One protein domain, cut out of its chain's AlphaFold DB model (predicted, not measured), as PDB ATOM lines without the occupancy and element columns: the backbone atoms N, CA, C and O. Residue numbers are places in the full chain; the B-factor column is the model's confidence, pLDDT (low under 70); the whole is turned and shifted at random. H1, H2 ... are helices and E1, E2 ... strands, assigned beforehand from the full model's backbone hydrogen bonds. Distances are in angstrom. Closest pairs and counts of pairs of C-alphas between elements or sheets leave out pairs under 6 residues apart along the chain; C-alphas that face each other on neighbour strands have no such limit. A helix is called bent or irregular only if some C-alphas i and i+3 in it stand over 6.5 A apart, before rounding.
ATOM      1  N   ALA A  14      46.184 -24.695  18.123       95.88
ATOM      2  CA  ALA A  14      44.802 -24.937  17.757       95.88
ATOM      3  C   ALA A  14      43.851 -24.822  18.935       95.88
ATOM      4  O   ALA A  14      44.204 -25.053  20.087       95.88
ATOM      5  N   VAL A  15      42.598 -24.543  18.609       97.00
ATOM      6  CA  VAL A  15      41.488 -24.630  19.553       97.00
ATOM      7  C   VAL A  15      40.632 -25.817  19.155       97.00
ATOM      8  O   VAL A  15      40.079 -25.846  18.054       97.00
ATOM      9  N   ALA A  16      40.536 -26.798  20.045       96.38
ATOM     10  CA  ALA A  16      39.612 -27.910  19.917       96.38
ATOM     11  C   ALA A  16      38.236 -27.491  20.434       96.38
ATOM     12  O   ALA A  16      38.122 -27.013  21.561       96.38
ATOM     13  N   VAL A  17      37.190 -27.712  19.649       97.38
ATOM     14  CA  VAL A  17      35.792 -27.555  20.070       97.38
ATOM     15  C   VAL A  17      35.061 -28.855  19.742       97.38
ATOM     16  O   VAL A  17      35.274 -29.384  18.647       97.38
ATOM     17  N   PRO A  18      34.191 -29.385  20.623       97.25
ATOM     18  CA  PRO A  18      33.450 -30.602  20.314       97.25
ATOM     19  C   PRO A  18      32.694 -30.504  18.989       97.25
ATOM     20  O   PRO A  18      32.104 -29.465  18.669       97.25
ATOM     21  N   ALA A  19      32.664 -31.605  18.239       96.00
ATOM     22  CA  ALA A  19      32.079 -31.665  16.900       96.00
ATOM     23  C   ALA A  19      30.608 -31.201  16.862       96.00
ATOM     24  O   ALA A  19      30.164 -30.616  15.874       96.00
ATOM     25  N   SER A  20      29.867 -31.359  17.967       95.94
ATOM     26  CA  SER A  20      28.484 -30.887  18.127       95.94
ATOM     27  C   SER A  20      28.315 -29.363  17.989       95.94
ATOM     28  O   SER A  20      27.218 -28.884  17.673       95.94
ATOM     29  N   TYR A  21      29.383 -28.588  18.189       96.75
ATOM     30  CA  TYR A  21      29.418 -27.140  17.973       96.75
ATOM     31  C   TYR A  21      30.052 -26.748  16.634       96.75
ATOM     32  O   TYR A  21      29.934 -25.592  16.237       96.75
ATOM     33  N   GLY A  22      30.677 -27.681  15.911       95.06
ATOM     34  CA  GLY A  22      31.595 -27.368  14.817       95.06
ATOM     35  C   GLY A  22      31.008 -26.504  13.708       95.06
ATOM     36  O   GLY A  22      31.454 -25.377  13.478       95.06
ATOM     37  N   PHE A  23      29.922 -26.973  13.095       95.56
ATOM     38  CA  PHE A  23      29.195 -26.203  12.080       95.56
ATOM     39  C   PHE A  23      28.665 -24.866  12.610       95.56
ATOM     40  O   PHE A  23      28.643 -23.874  11.889       95.56
ATOM     41  N   ARG A  24      28.256 -24.821  13.884       97.19
ATOM     42  CA  ARG A  24      27.720 -23.613  14.526       97.19
ATOM     43  C   ARG A  24      28.787 -22.547  14.769       97.19
ATOM     44  O   ARG A  24      28.434 -21.368  14.763       97.19
ATOM     45  N   VAL A  25      30.037 -22.950  14.993       97.38
ATOM     46  CA  VAL A  25      31.195 -22.051  15.048       97.38
ATOM     47  C   VAL A  25      31.516 -21.561  13.638       97.38
ATOM     48  O   VAL A  25      31.543 -20.355  13.405       97.38
ATOM     49  N   LEU A  26      31.667 -22.484  12.679       95.62
ATOM     50  CA  LEU A  26      32.030 -22.162  11.296       95.62
ATOM     51  C   LEU A  26      31.051 -21.167  10.650       95.62
ATOM     52  O   LEU A  26      31.484 -20.199  10.037       95.62
ATOM     53  N   ALA A  27      29.743 -21.359  10.849       95.12
ATOM     54  CA  ALA A  27      28.697 -20.504  10.285       95.12
ATOM     55  C   ALA A  27      28.619 -19.091  10.897       95.12
ATOM     56  O   ALA A  27      27.985 -18.214  10.316       95.12
ATOM     57  N   ARG A  28      29.208 -18.868  12.080       96.25
ATOM     58  CA  ARG A  28      29.189 -17.571  12.783       96.25
ATOM     59  C   ARG A  28      30.490 -16.790  12.647       96.25
ATOM     60  O   ARG A  28      30.522 -15.604  12.963       96.25
ATOM     61  N   LEU A  29      31.564 -17.447  12.220       95.12
ATOM     62  CA  LEU A  29      32.851 -16.800  12.040       95.12
ATOM     63  C   LEU A  29      32.817 -15.883  10.807       95.12
ATOM     64  O   LEU A  29      32.433 -16.335   9.731       95.12
ATOM     65  N   PRO A  30      33.285 -14.625  10.917       89.94
ATOM     66  CA  PRO A  30      33.380 -13.734   9.760       89.94
ATOM     67  C   PRO A  30      34.403 -14.241   8.736       89.94
ATOM     68  O   PRO A  30      34.260 -14.022   7.538       89.94
ATOM     69  N   ARG A  31      35.447 -14.927   9.217       91.50
ATOM     70  CA  ARG A  31      36.398 -15.697   8.415       91.50
ATOM     71  C   ARG A  31      36.939 -16.857   9.239       91.50
ATOM     72  O   ARG A  31      37.162 -16.702  10.439       91.50
ATOM     73  N   SER A  32      37.202 -17.977   8.577       93.44
ATOM     74  CA  SER A  32      37.800 -19.169   9.185       93.44
ATOM     75  C   SER A  32      39.087 -19.530   8.456       93.44
ATOM     76  O   SER A  32      39.109 -19.482   7.227       93.44
ATOM     77  N   GLY A  33      40.134 -19.867   9.215       93.75
ATOM     78  CA  GLY A  33      41.391 -20.412   8.695       93.75
ATOM     79  C   GLY A  33      41.271 -21.903   8.400       93.75
ATOM     80  O   GLY A  33      40.188 -22.395   8.123       93.75
ATOM     81  N   CYS A  34      42.359 -22.659   8.495       94.19
ATOM     82  CA  CYS A  34      42.288 -24.110   8.358       94.19
ATOM     83  C   CYS A  34      41.521 -24.727   9.531       94.19
ATOM     84  O   CYS A  34      41.800 -24.430  10.698       94.19
ATOM     85  N   VAL A  35      40.588 -25.625   9.213       95.44
ATOM     86  CA  VAL A  35      39.860 -26.420  10.205       95.44
ATOM     87  C   VAL A  35      40.046 -27.893   9.900       95.44
ATOM     88  O   VAL A  35      39.841 -28.347   8.771       95.44
ATOM     89  N   PHE A  36      40.418 -28.642  10.929       94.75
ATOM     90  CA  PHE A  36      40.491 -30.095  10.888       94.75
ATOM     91  C   PHE A  36      39.423 -30.694  11.794       94.75
ATOM     92  O   PHE A  36      38.974 -30.050  12.733       94.75
ATOM     93  N   ALA A  37      39.035 -31.934  11.548       95.06
ATOM     94  CA  ALA A  37      38.117 -32.660  12.409       95.06
ATOM     95  C   ALA A  37      38.556 -34.112  12.573       95.06
ATOM     96  O   ALA A  37      39.030 -34.737  11.621       95.06
ATOM     97  N   ASP A  38      38.379 -34.628  13.782       92.12
ATOM     98  CA  ASP A  38      38.328 -36.057  14.081       92.12
ATOM     99  C   ASP A  38      36.909 -36.428  14.561       92.12
ATOM    100  O   ASP A  38      35.952 -35.692  14.304       92.12
ATOM    101  N   ALA A  39      36.753 -37.598  15.188       90.50
ATOM    102  CA  ALA A  39      35.452 -38.092  15.640       90.50
ATOM    103  C   ALA A  39      34.822 -37.218  16.738       90.50
ATOM    104  O   ALA A  39      33.599 -37.093  16.790       90.50
ATOM    105  N   ASP A  40      35.647 -36.597  17.581       93.56
ATOM    106  CA  ASP A  40      35.190 -35.945  18.808       93.56
ATOM    107  C   ASP A  40      35.224 -34.421  18.688       93.56
ATOM    108  O   ASP A  40      34.346 -33.721  19.204       93.56
ATOM    109  N   CYS A  41      36.225 -33.895  17.982       95.62
ATOM    110  CA  CYS A  41      36.562 -32.483  17.986       95.62
ATOM    111  C   CYS A  41      36.817 -31.935  16.586       95.62
ATOM    112  O   CYS A  41      37.368 -32.582  15.694       95.62
ATOM    113  N   TRP A  42      36.463 -30.667  16.431       97.12
ATOM    114  CA  TRP A  42      36.940 -29.808  15.364       97.12
ATOM    115  C   TRP A  42      38.064 -28.931  15.908       97.12
ATOM    116  O   TRP A  42      38.049 -28.536  17.071       97.12
ATOM    117  N   TRP A  43      39.044 -28.643  15.067       96.75
ATOM    118  CA  TRP A  43      40.310 -28.024  15.422       96.75
ATOM    119  C   TRP A  43      40.537 -26.826  14.511       96.75
ATOM    120  O   TRP A  43      40.848 -26.999  13.329       96.75
ATOM    121  N   TRP A  44      40.391 -25.619  15.050       96.56
ATOM    122  CA  TRP A  44      40.703 -24.385  14.332       96.56
ATOM    123  C   TRP A  44      42.165 -24.059  14.549       96.56
ATOM    124  O   TRP A  44      42.595 -23.907  15.690       96.56
ATOM    125  N   VAL A  45      42.909 -23.926  13.456       94.81
ATOM    126  CA  VAL A  45      44.294 -23.460  13.508       94.81
ATOM    127  C   VAL A  45      44.301 -21.979  13.883       94.81
ATOM    128  O   VAL A  45      43.577 -21.180  13.282       94.81
ATOM    129  N   VAL A  46      45.118 -21.616  14.867       95.31
ATOM    130  CA  VAL A  46      45.308 -20.246  15.368       95.31
ATOM    131  C   VAL A  46      46.809 -19.946  15.496       95.31
ATOM    132  O   VAL A  46      47.617 -20.881  15.507       95.31
ATOM    133  N   PRO A  47      47.226 -18.666  15.534       94.50
ATOM    134  CA  PRO A  47      48.616 -18.323  15.826       94.50
ATOM    135  C   PRO A  47      49.040 -18.877  17.189       94.50
ATOM    136  O   PRO A  47      48.199 -19.009  18.083       94.50
ATOM    137  N   ALA A  48      50.325 -19.166  17.365       93.44
ATOM    138  CA  ALA A  48      50.829 -19.579  18.667       93.44
ATOM    139  C   ALA A  48      50.629 -18.475  19.720       93.44
ATOM    140  O   ALA A  48      50.719 -17.287  19.405       93.44
ATOM    141  N   GLY A  49      50.334 -18.875  20.958       94.19
ATOM    142  CA  GLY A  49      50.013 -17.958  22.061       94.19
ATOM    143  C   GLY A  49      48.639 -17.282  21.958       94.19
ATOM    144  O   GLY A  49      48.425 -16.223  22.540       94.19
ATOM    145  N   SER A  50      47.692 -17.864  21.219       95.06
ATOM    146  CA  SER A  50      46.312 -17.357  21.129       95.06
ATOM    147  C   SER A  50      45.471 -17.602  22.393       95.06
ATOM    148  O   SER A  50      44.270 -17.341  22.393       95.06
ATOM    149  N   ASP A  51      46.064 -18.143  23.451       93.75
ATOM    150  CA  ASP A  51      45.532 -18.186  24.814       93.75
ATOM    151  C   ASP A  51      46.060 -17.046  25.702       93.75
ATOM    152  O   ASP A  51      45.625 -16.920  26.845       93.75
ATOM    153  N   HIS A  52      46.953 -16.189  25.191       92.81
ATOM    154  CA  HIS A  52      47.397 -15.005  25.922       92.81
ATOM    155  C   HIS A  52      46.200 -14.103  26.243       92.81
ATOM    156  O   HIS A  52      45.438 -13.738  25.347       92.81
ATOM    157  N   ASP A  53      46.020 -13.802  27.529       90.44
ATOM    158  CA  ASP A  53      44.903 -13.044  28.106       90.44
ATOM    159  C   ASP A  53      43.501 -13.619  27.805       90.44
ATOM    160  O   ASP A  53      42.484 -12.961  28.041       90.44
ATOM    161  N   LEU A  54      43.419 -14.858  27.297       91.50
ATOM    162  CA  LEU A  54      42.180 -15.521  26.898       91.50
ATOM    163  C   LEU A  54      42.028 -16.872  27.598       91.50
ATOM    164  O   LEU A  54      42.693 -17.857  27.278       91.50
ATOM    165  N   THR A  55      41.039 -16.971  28.484       93.12
ATOM    166  CA  THR A  55      40.645 -18.267  29.052       93.12
ATOM    167  C   THR A  55      39.593 -18.930  28.168       93.12
ATOM    168  O   THR A  55      38.404 -18.618  28.272       93.12
ATOM    169  N   TRP A  56      40.018 -19.852  27.298       94.62
ATOM    170  CA  TRP A  56      39.114 -20.615  26.430       94.62
ATOM    171  C   TRP A  56      38.037 -21.351  27.251       94.62
ATOM    172  O   TRP A  56      38.369 -22.076  28.193       94.62
ATOM    173  N   PRO A  57      36.742 -21.176  26.928       95.31
ATOM    174  CA  PRO A  57      35.663 -21.702  27.753       95.31
ATOM    175  C   PRO A  57      35.490 -23.209  27.549       95.31
ATOM    176  O   PRO A  57      35.552 -23.711  26.428       95.31
ATOM    177  N   HIS A  58      35.163 -23.935  28.617       94.25
ATOM    178  CA  HIS A  58      34.784 -25.341  28.491       94.25
ATOM    179  C   HIS A  58      33.491 -25.479  27.665       94.25
ATOM    180  O   HIS A  58      32.567 -24.682  27.841       94.25
ATOM    181  N   PRO A  59      33.380 -26.498  26.791       95.50
ATOM    182  CA  PRO A  59      34.303 -27.621  26.591       95.50
ATOM    183  C   PRO A  59      35.406 -27.386  25.539       95.50
ATOM    184  O   PRO A  59      36.056 -28.348  25.130       95.50
ATOM    185  N   ALA A  60      35.613 -26.157  25.058       96.88
ATOM    186  CA  ALA A  60      36.719 -25.870  24.154       96.88
ATOM    187  C   ALA A  60      38.065 -25.946  24.886       96.88
ATOM    188  O   ALA A  60      38.165 -25.667  26.082       96.88
ATOM    189  N   ARG A  61      39.108 -26.362  24.168       95.00
ATOM    190  CA  ARG A  61      40.446 -26.569  24.727       95.00
ATOM    191  C   ARG A  61      41.491 -25.951  23.821       95.00
ATOM    192  O   ARG A  61      41.545 -26.274  22.635       95.00
ATOM    193  N   TYR A  62      42.342 -25.117  24.402       95.50
ATOM    194  CA  TYR A  62      43.562 -24.687  23.741       95.50
ATOM    195  C   TYR A  62      44.549 -25.853  23.645       95.50
ATOM    196  O   TYR A  62      44.702 -26.635  24.588       95.50
ATOM    197  N   ALA A  63      45.192 -25.990  22.496       93.62
ATOM    198  CA  ALA A  63      46.212 -26.982  22.223       93.62
ATOM    199  C   ALA A  63      47.456 -26.245  21.694       93.62
ATOM    200  O   ALA A  63      47.474 -25.871  20.516       93.62
ATOM    201  N   PRO A  64      48.469 -26.011  22.547       91.31
ATOM    202  CA  PRO A  64      49.736 -25.439  22.117       91.31
ATOM    203  C   PRO A  64      50.526 -26.447  21.279       91.31
ATOM    204  O   PRO A  64      50.356 -27.663  21.436       91.31
ATOM    205  N   ASP A  65      51.362 -25.939  20.376       83.62
ATOM    206  CA  ASP A  65      52.192 -26.705  19.442       83.62
ATOM    207  C   ASP A  65      51.398 -27.777  18.699       83.62
ATOM    208  O   ASP A  65      51.881 -28.881  18.402       83.62
ATOM    209  N   ALA A  66      50.125 -27.481  18.441       72.94
ATOM    210  CA  ALA A  66      49.217 -28.439  17.880       72.94
ATOM    211  C   ALA A  66      49.629 -28.709  16.436       72.94
ATOM    212  O   ALA A  66      49.187 -28.077  15.474       72.94
ATOM    213  N   ARG A  67      50.396 -29.789  16.284       70.50
ATOM    214  CA  ARG A  67      50.610 -30.540  15.047       70.50
ATOM    215  C   ARG A  67      49.303 -31.210  14.599       70.50
ATOM    216  O   ARG A  67      49.281 -32.367  14.190       70.50
ATOM    217  N   VAL A  68      48.178 -30.490  14.680       71.62
ATOM    218  CA  VAL A  68      46.850 -30.873  14.182       71.62
ATOM    219  C   VAL A  68      46.933 -31.515  12.808       71.62
ATOM    220  O   VAL A  68      46.352 -32.588  12.647       71.62
ATOM    221  N   PRO A  69      47.687 -30.952  11.846       65.25
ATOM    222  CA  PRO A  69      47.731 -31.511  10.510       65.25
ATOM    223  C   PRO A  69      48.505 -32.833  10.410       65.25
ATOM    224  O   PRO A  69      48.433 -33.474   9.363       65.25
ATOM    225  N   GLU A  70      49.299 -33.199  11.416       73.62
ATOM    226  CA  GLU A  70      50.163 -34.391  11.422       73.62
ATOM    227  C   GLU A  70      49.492 -35.585  12.116       73.62
ATOM    228  O   GLU A  70      49.987 -36.707  12.028       73.62
ATOM    229  N   ASN A  71      48.344 -35.376  12.773       78.12
ATOM    230  CA  ASN A  71      47.590 -36.463  13.382       78.12
ATOM    231  C   ASN A  71      46.738 -37.185  12.316       78.12
ATOM    232  O   ASN A  71      45.836 -36.566  11.747       78.12
ATOM    233  N   PRO A  72      46.956 -38.491  12.069       72.06
ATOM    234  CA  PRO A  72      46.273 -39.234  11.007       72.06
ATOM    235  C   PRO A  72      44.755 -39.368  11.209       72.06
ATOM    236  O   PRO A  72      44.032 -39.608  10.245       72.06
ATOM    237  N   GLY A  73      44.250 -39.188  12.435       80.38
ATOM    238  CA  GLY A  73      42.814 -39.186  12.724       80.38
ATOM    239  C   GLY A  73      42.097 -37.896  12.317       80.38
ATOM    240  O   GLY A  73      40.869 -37.873  12.275       80.38
ATOM    241  N   ARG A  74      42.843 -36.829  12.004       87.31
ATOM    242  CA  ARG A  74      42.296 -35.497  11.736       87.31
ATOM    243  C   ARG A  74      42.290 -35.201  10.244       87.31
ATOM    244  O   ARG A  74      43.330 -35.171   9.589       87.31
ATOM    245  N   ARG A  75      41.106 -34.934   9.702       90.62
ATOM    246  CA  ARG A  75      40.907 -34.577   8.294       90.62
ATOM    247  C   ARG A  75      40.659 -33.091   8.172       90.62
ATOM    248  O   ARG A  75      39.900 -32.534   8.956       90.62
ATOM    249  N   MET A  76      41.277 -32.452   7.186       91.44
ATOM    250  CA  MET A  76      40.940 -31.072   6.855       91.44
ATOM    251  C   MET A  76      39.511 -31.030   6.314       91.44
ATOM    252  O   MET A  76      39.184 -31.759   5.379       91.44
ATOM    253  N   ILE A  77      38.675 -30.195   6.919       93.25
ATOM    254  CA  ILE A  77      37.269 -30.008   6.541       93.25
ATOM    255  C   ILE A  77      36.988 -28.593   6.033       93.25
ATOM    256  O   ILE A  77      35.979 -28.376   5.371       93.25
ATOM    257  N   HIS A  78      37.884 -27.644   6.317       92.69
ATOM    258  CA  HIS A  78      37.846 -26.299   5.760       92.69
ATOM    259  C   HIS A  78      39.271 -25.830   5.467       92.69
ATOM    260  O   HIS A  78      40.148 -25.903   6.333       92.69
ATOM    261  N   CYS A  79      39.487 -25.363   4.242       90.56
ATOM    262  CA  CYS A  79      40.699 -24.681   3.808       90.56
ATOM    263  C   CYS A  79      40.301 -23.244   3.447       90.56
ATOM    264  O   CYS A  79      39.329 -23.074   2.711       90.56
ATOM    265  N   PRO A  80      40.994 -22.215   3.955       88.75
ATOM    266  CA  PRO A  80      40.649 -20.835   3.654       88.75
ATOM    267  C   PRO A  80      41.002 -20.475   2.207       88.75
ATOM    268  O   PRO A  80      42.023 -20.924   1.688       88.75
ATOM    269  N   ASP A  81      40.216 -19.580   1.605       81.00
ATOM    270  CA  ASP A  81      40.538 -18.958   0.309       81.00
ATOM    271  C   ASP A  81      41.654 -17.900   0.429       81.00
ATOM    272  O   ASP A  81      42.264 -17.487  -0.556       81.00
ATOM    273  N   SER A  82      41.916 -17.426   1.652       78.81
ATOM    274  CA  SER A  82      42.981 -16.464   1.952       78.81
ATOM    275  C   SER A  82      44.345 -17.139   2.076       78.81
ATOM    276  O   SER A  82      44.423 -18.313   2.412       78.81
ATOM    277  N   THR A  83      45.429 -16.368   1.972       82.19
ATOM    278  CA  THR A  83      46.807 -16.858   2.177       82.19
ATOM    279  C   THR A  83      47.167 -17.170   3.636       82.19
ATOM    280  O   THR A  83      48.269 -17.645   3.908       82.19
ATOM    281  N   SER A  84      46.271 -16.911   4.594       88.88
ATOM    282  CA  SER A  84      46.517 -17.176   6.012       88.88
ATOM    283  C   SER A  84      45.877 -18.496   6.456       88.88
ATOM    284  O   SER A  84      44.666 -18.653   6.284       88.88
ATOM    285  N   PRO A  85      46.625 -19.417   7.101       91.50
ATOM    286  CA  PRO A  85      46.054 -20.638   7.675       91.50
ATOM    287  C   PRO A  85      45.243 -20.375   8.950       91.50
ATOM    288  O   PRO A  85      44.615 -21.293   9.473       91.50
ATOM    289  N   TYR A  86      45.270 -19.151   9.485       93.62
ATOM    290  CA  TYR A  86      44.802 -18.863  10.832       93.62
ATOM    291  C   TYR A  86      43.355 -18.394  10.884       93.62
ATOM    292  O   TYR A  86      42.939 -17.466  10.184       93.62
ATOM    293  N   THR A  87      42.615 -18.985  11.813       95.62
ATOM    294  CA  THR A  87      41.362 -18.424  12.302       95.62
ATOM    295  C   THR A  87      41.684 -17.276  13.263       95.62
ATOM    296  O   THR A  87      42.533 -17.446  14.137       95.62
ATOM    297  N   PRO A  88      41.042 -16.102  13.132       94.81
ATOM    298  CA  PRO A  88      41.230 -15.002  14.075       94.81
ATOM    299  C   PRO A  88      40.848 -15.421  15.504       94.81
ATOM    300  O   PRO A  88      39.686 -15.781  15.717       94.81
ATOM    301  N   PRO A  89      41.767 -15.350  16.483       94.81
ATOM    302  CA  PRO A  89      41.522 -15.908  17.811       94.81
ATOM    303  C   PRO A  89      40.429 -15.156  18.574       94.81
ATOM    304  O   PRO A  89      39.562 -15.800  19.150       94.81
ATOM    305  N   ILE A  90      40.380 -13.820  18.499       95.81
ATOM    306  CA  ILE A  90      39.353 -13.022  19.199       95.81
ATOM    307  C   ILE A  90      37.931 -13.328  18.674       95.81
ATOM    308  O   ILE A  90      37.067 -13.677  19.479       95.81
ATOM    309  N   PRO A  91      37.640 -13.270  17.354       96.62
ATOM    310  CA  PRO A  91      36.341 -13.707  16.834       96.62
ATOM    311  C   PRO A  91      35.979 -15.154  17.187       96.62
ATOM    312  O   PRO A  91      34.836 -15.417  17.553       96.62
ATOM    313  N   LEU A  92      36.937 -16.084  17.103       97.50
ATOM    314  CA  LEU A  92      36.715 -17.479  17.483       97.50
ATOM    315  C   LEU A  92      36.347 -17.603  18.960       97.50
ATOM    316  O   LEU A  92      35.348 -18.241  19.282       97.50
ATOM    317  N   TYR A  93      37.099 -16.945  19.836       97.19
ATOM    318  CA  TYR A  93      36.855 -16.903  21.270       97.19
ATOM    319  C   TYR A  93      35.438 -16.424  21.594       97.19
ATOM    320  O   TYR A  93      34.686 -17.132  22.262       97.19
ATOM    321  N   LEU A  94      35.028 -15.279  21.042       97.06
ATOM    322  CA  LEU A  94      33.696 -14.717  21.275       97.06
ATOM    323  C   LEU A  94      32.573 -15.648  20.798       97.06
ATOM    324  O   LEU A  94      31.573 -15.814  21.498       97.06
ATOM    325  N   VAL A  95      32.735 -16.289  19.634       97.81
ATOM    326  CA  VAL A  95      31.757 -17.258  19.111       97.81
ATOM    327  C   VAL A  95      31.667 -18.494  20.003       97.81
ATOM    328  O   VAL A  95      30.563 -18.964  20.282       97.81
ATOM    329  N   VAL A  96      32.800 -19.026  20.470       97.44
ATOM    330  CA  VAL A  96      32.810 -20.183  21.372       97.44
ATOM    331  C   VAL A  96      32.156 -19.810  22.705       97.44
ATOM    332  O   VAL A  96      31.229 -20.505  23.106       97.44
ATOM    333  N   CYS A  97      32.532 -18.690  23.331       96.94
ATOM    334  CA  CYS A  97      31.898 -18.173  24.551       96.94
ATOM    335  C   CYS A  97      30.376 -18.046  24.408       96.94
ATOM    336  O   CYS A  97      29.622 -18.520  25.260       96.94
ATOM    337  N   GLN A  98      29.908 -17.468  23.299       96.75
ATOM    338  CA  GLN A  98      28.480 -17.355  23.009       96.75
ATOM    339  C   GLN A  98      27.802 -18.731  22.938       96.75
ATOM    340  O   GLN A  98      26.704 -18.910  23.464       96.75
ATOM    341  N   LEU A  99      28.434 -19.707  22.285       96.88
ATOM    342  CA  LEU A  99      27.874 -21.046  22.091       96.88
ATOM    343  C   LEU A  99      27.892 -21.915  23.348       96.88
ATOM    344  O   LEU A  99      27.036 -22.792  23.481       96.88
ATOM    345  N   THR A 100      28.845 -21.684  24.246       95.31
ATOM    346  CA  THR A 100      28.957 -22.379  25.535       95.31
ATOM    347  C   THR A 100      28.195 -21.675  26.654       95.31
ATOM    348  O   THR A 100      28.096 -22.217  27.750       95.31
ATOM    349  N   GLY A 101      27.646 -20.481  26.402       95.38
ATOM    350  CA  GLY A 101      26.987 -19.670  27.426       95.38
ATOM    351  C   GLY A 101      27.960 -19.142  28.485       95.38
ATOM    352  O   GLY A 101      27.558 -18.884  29.617       95.38
TER     353      GLY A 101
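Overview. This is residues 14 to 101 of the 107 residues of an uncharacterized protein of Streptomyces sp. TLI_146 (UniProt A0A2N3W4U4). You are looking at a small, strongly twisted sheet of five short strands with two helices, H1 and H2, packed over one face and touching each other at a steep tilt. Long links without named elements lead from E3 to the edge strand E4, and from there to the opposite edge strand E5. The printed part has 88 residues, with E1, H1, E2, E3, E4, E5 and H2 in that order along the chain; the sheet runs E4, E1, E3, E2, E5, all antiparallel. The class is mixed, helices and strands, with under half of the residues in named elements. The whole is compact, with a radius of gyration of the C-alphas of 11.6 A, and rounded, spanning 31 by 27 by 24 A.

Arrangement. Begin with E1, residues 14 to 18, and E3, residues 41 to 46: N 17 and O 42 are 2.8 A apart, within hydrogen-bond range. E2, residues 35 to 37, forms a hairpin with E3, where N 43 and O 36 are 2.7 A apart. On the edge, E5, residues 75 to 78, pairs with E2 through N 37 and O 75, 2.8 A. On the other edge, E4, residues 61 to 63, pairs with E1 through N 16 and O 61, 2.8 A. H1, residues 19 to 26, is on the sheet at a height of 8.3 A, over E3 and along the strands, at 20 degrees to E3 on the local plane; only just is it not over E2, on which 2 of its C-alphas fall. E1, H1 and E2 make a split strand-helix-strand unit, two strands running the same way with E3 between them, and its crossover is right-handed. H2, residues 89 to 100, is on the same face at a height of 10.4 A, over E1 and only just over E3, on which 3 of its C-alphas fall; sheet and helices are two layers, helices on one face. H1 and H2 touch, closest at the C-alphas of Val 25 and Val 95, 6.3 A, at a steep tilt of 50 degrees, opposite ways. In H2 every O i to N i+4 pair is within hydrogen-bond range; in H1, 2 of 4 are.

Along the chain. Find C-alpha 14 at (44.802, -24.937, 17.757), where E1 begins; it runs 12.9 A. H1, 11.0 A long, is irregular: C-alphas 20 and 23 are 7.7 A apart. E2 measures 6.8 A, E3 15.3 A, E4 6.3 A and E5 9.2 A. H2 runs 16.1 A to C-alpha 100 at (28.957, -22.379, 25.535).

Size, cuts and confidence. The two C-alphas farthest apart, of Thr 83 and Gly 101, are 32.2 A apart. The printed part has no cut; the links E3 to E4 and E4 to E5 are long. The mean pLDDT of the printed part is 92.0, and residue 69 is under 70.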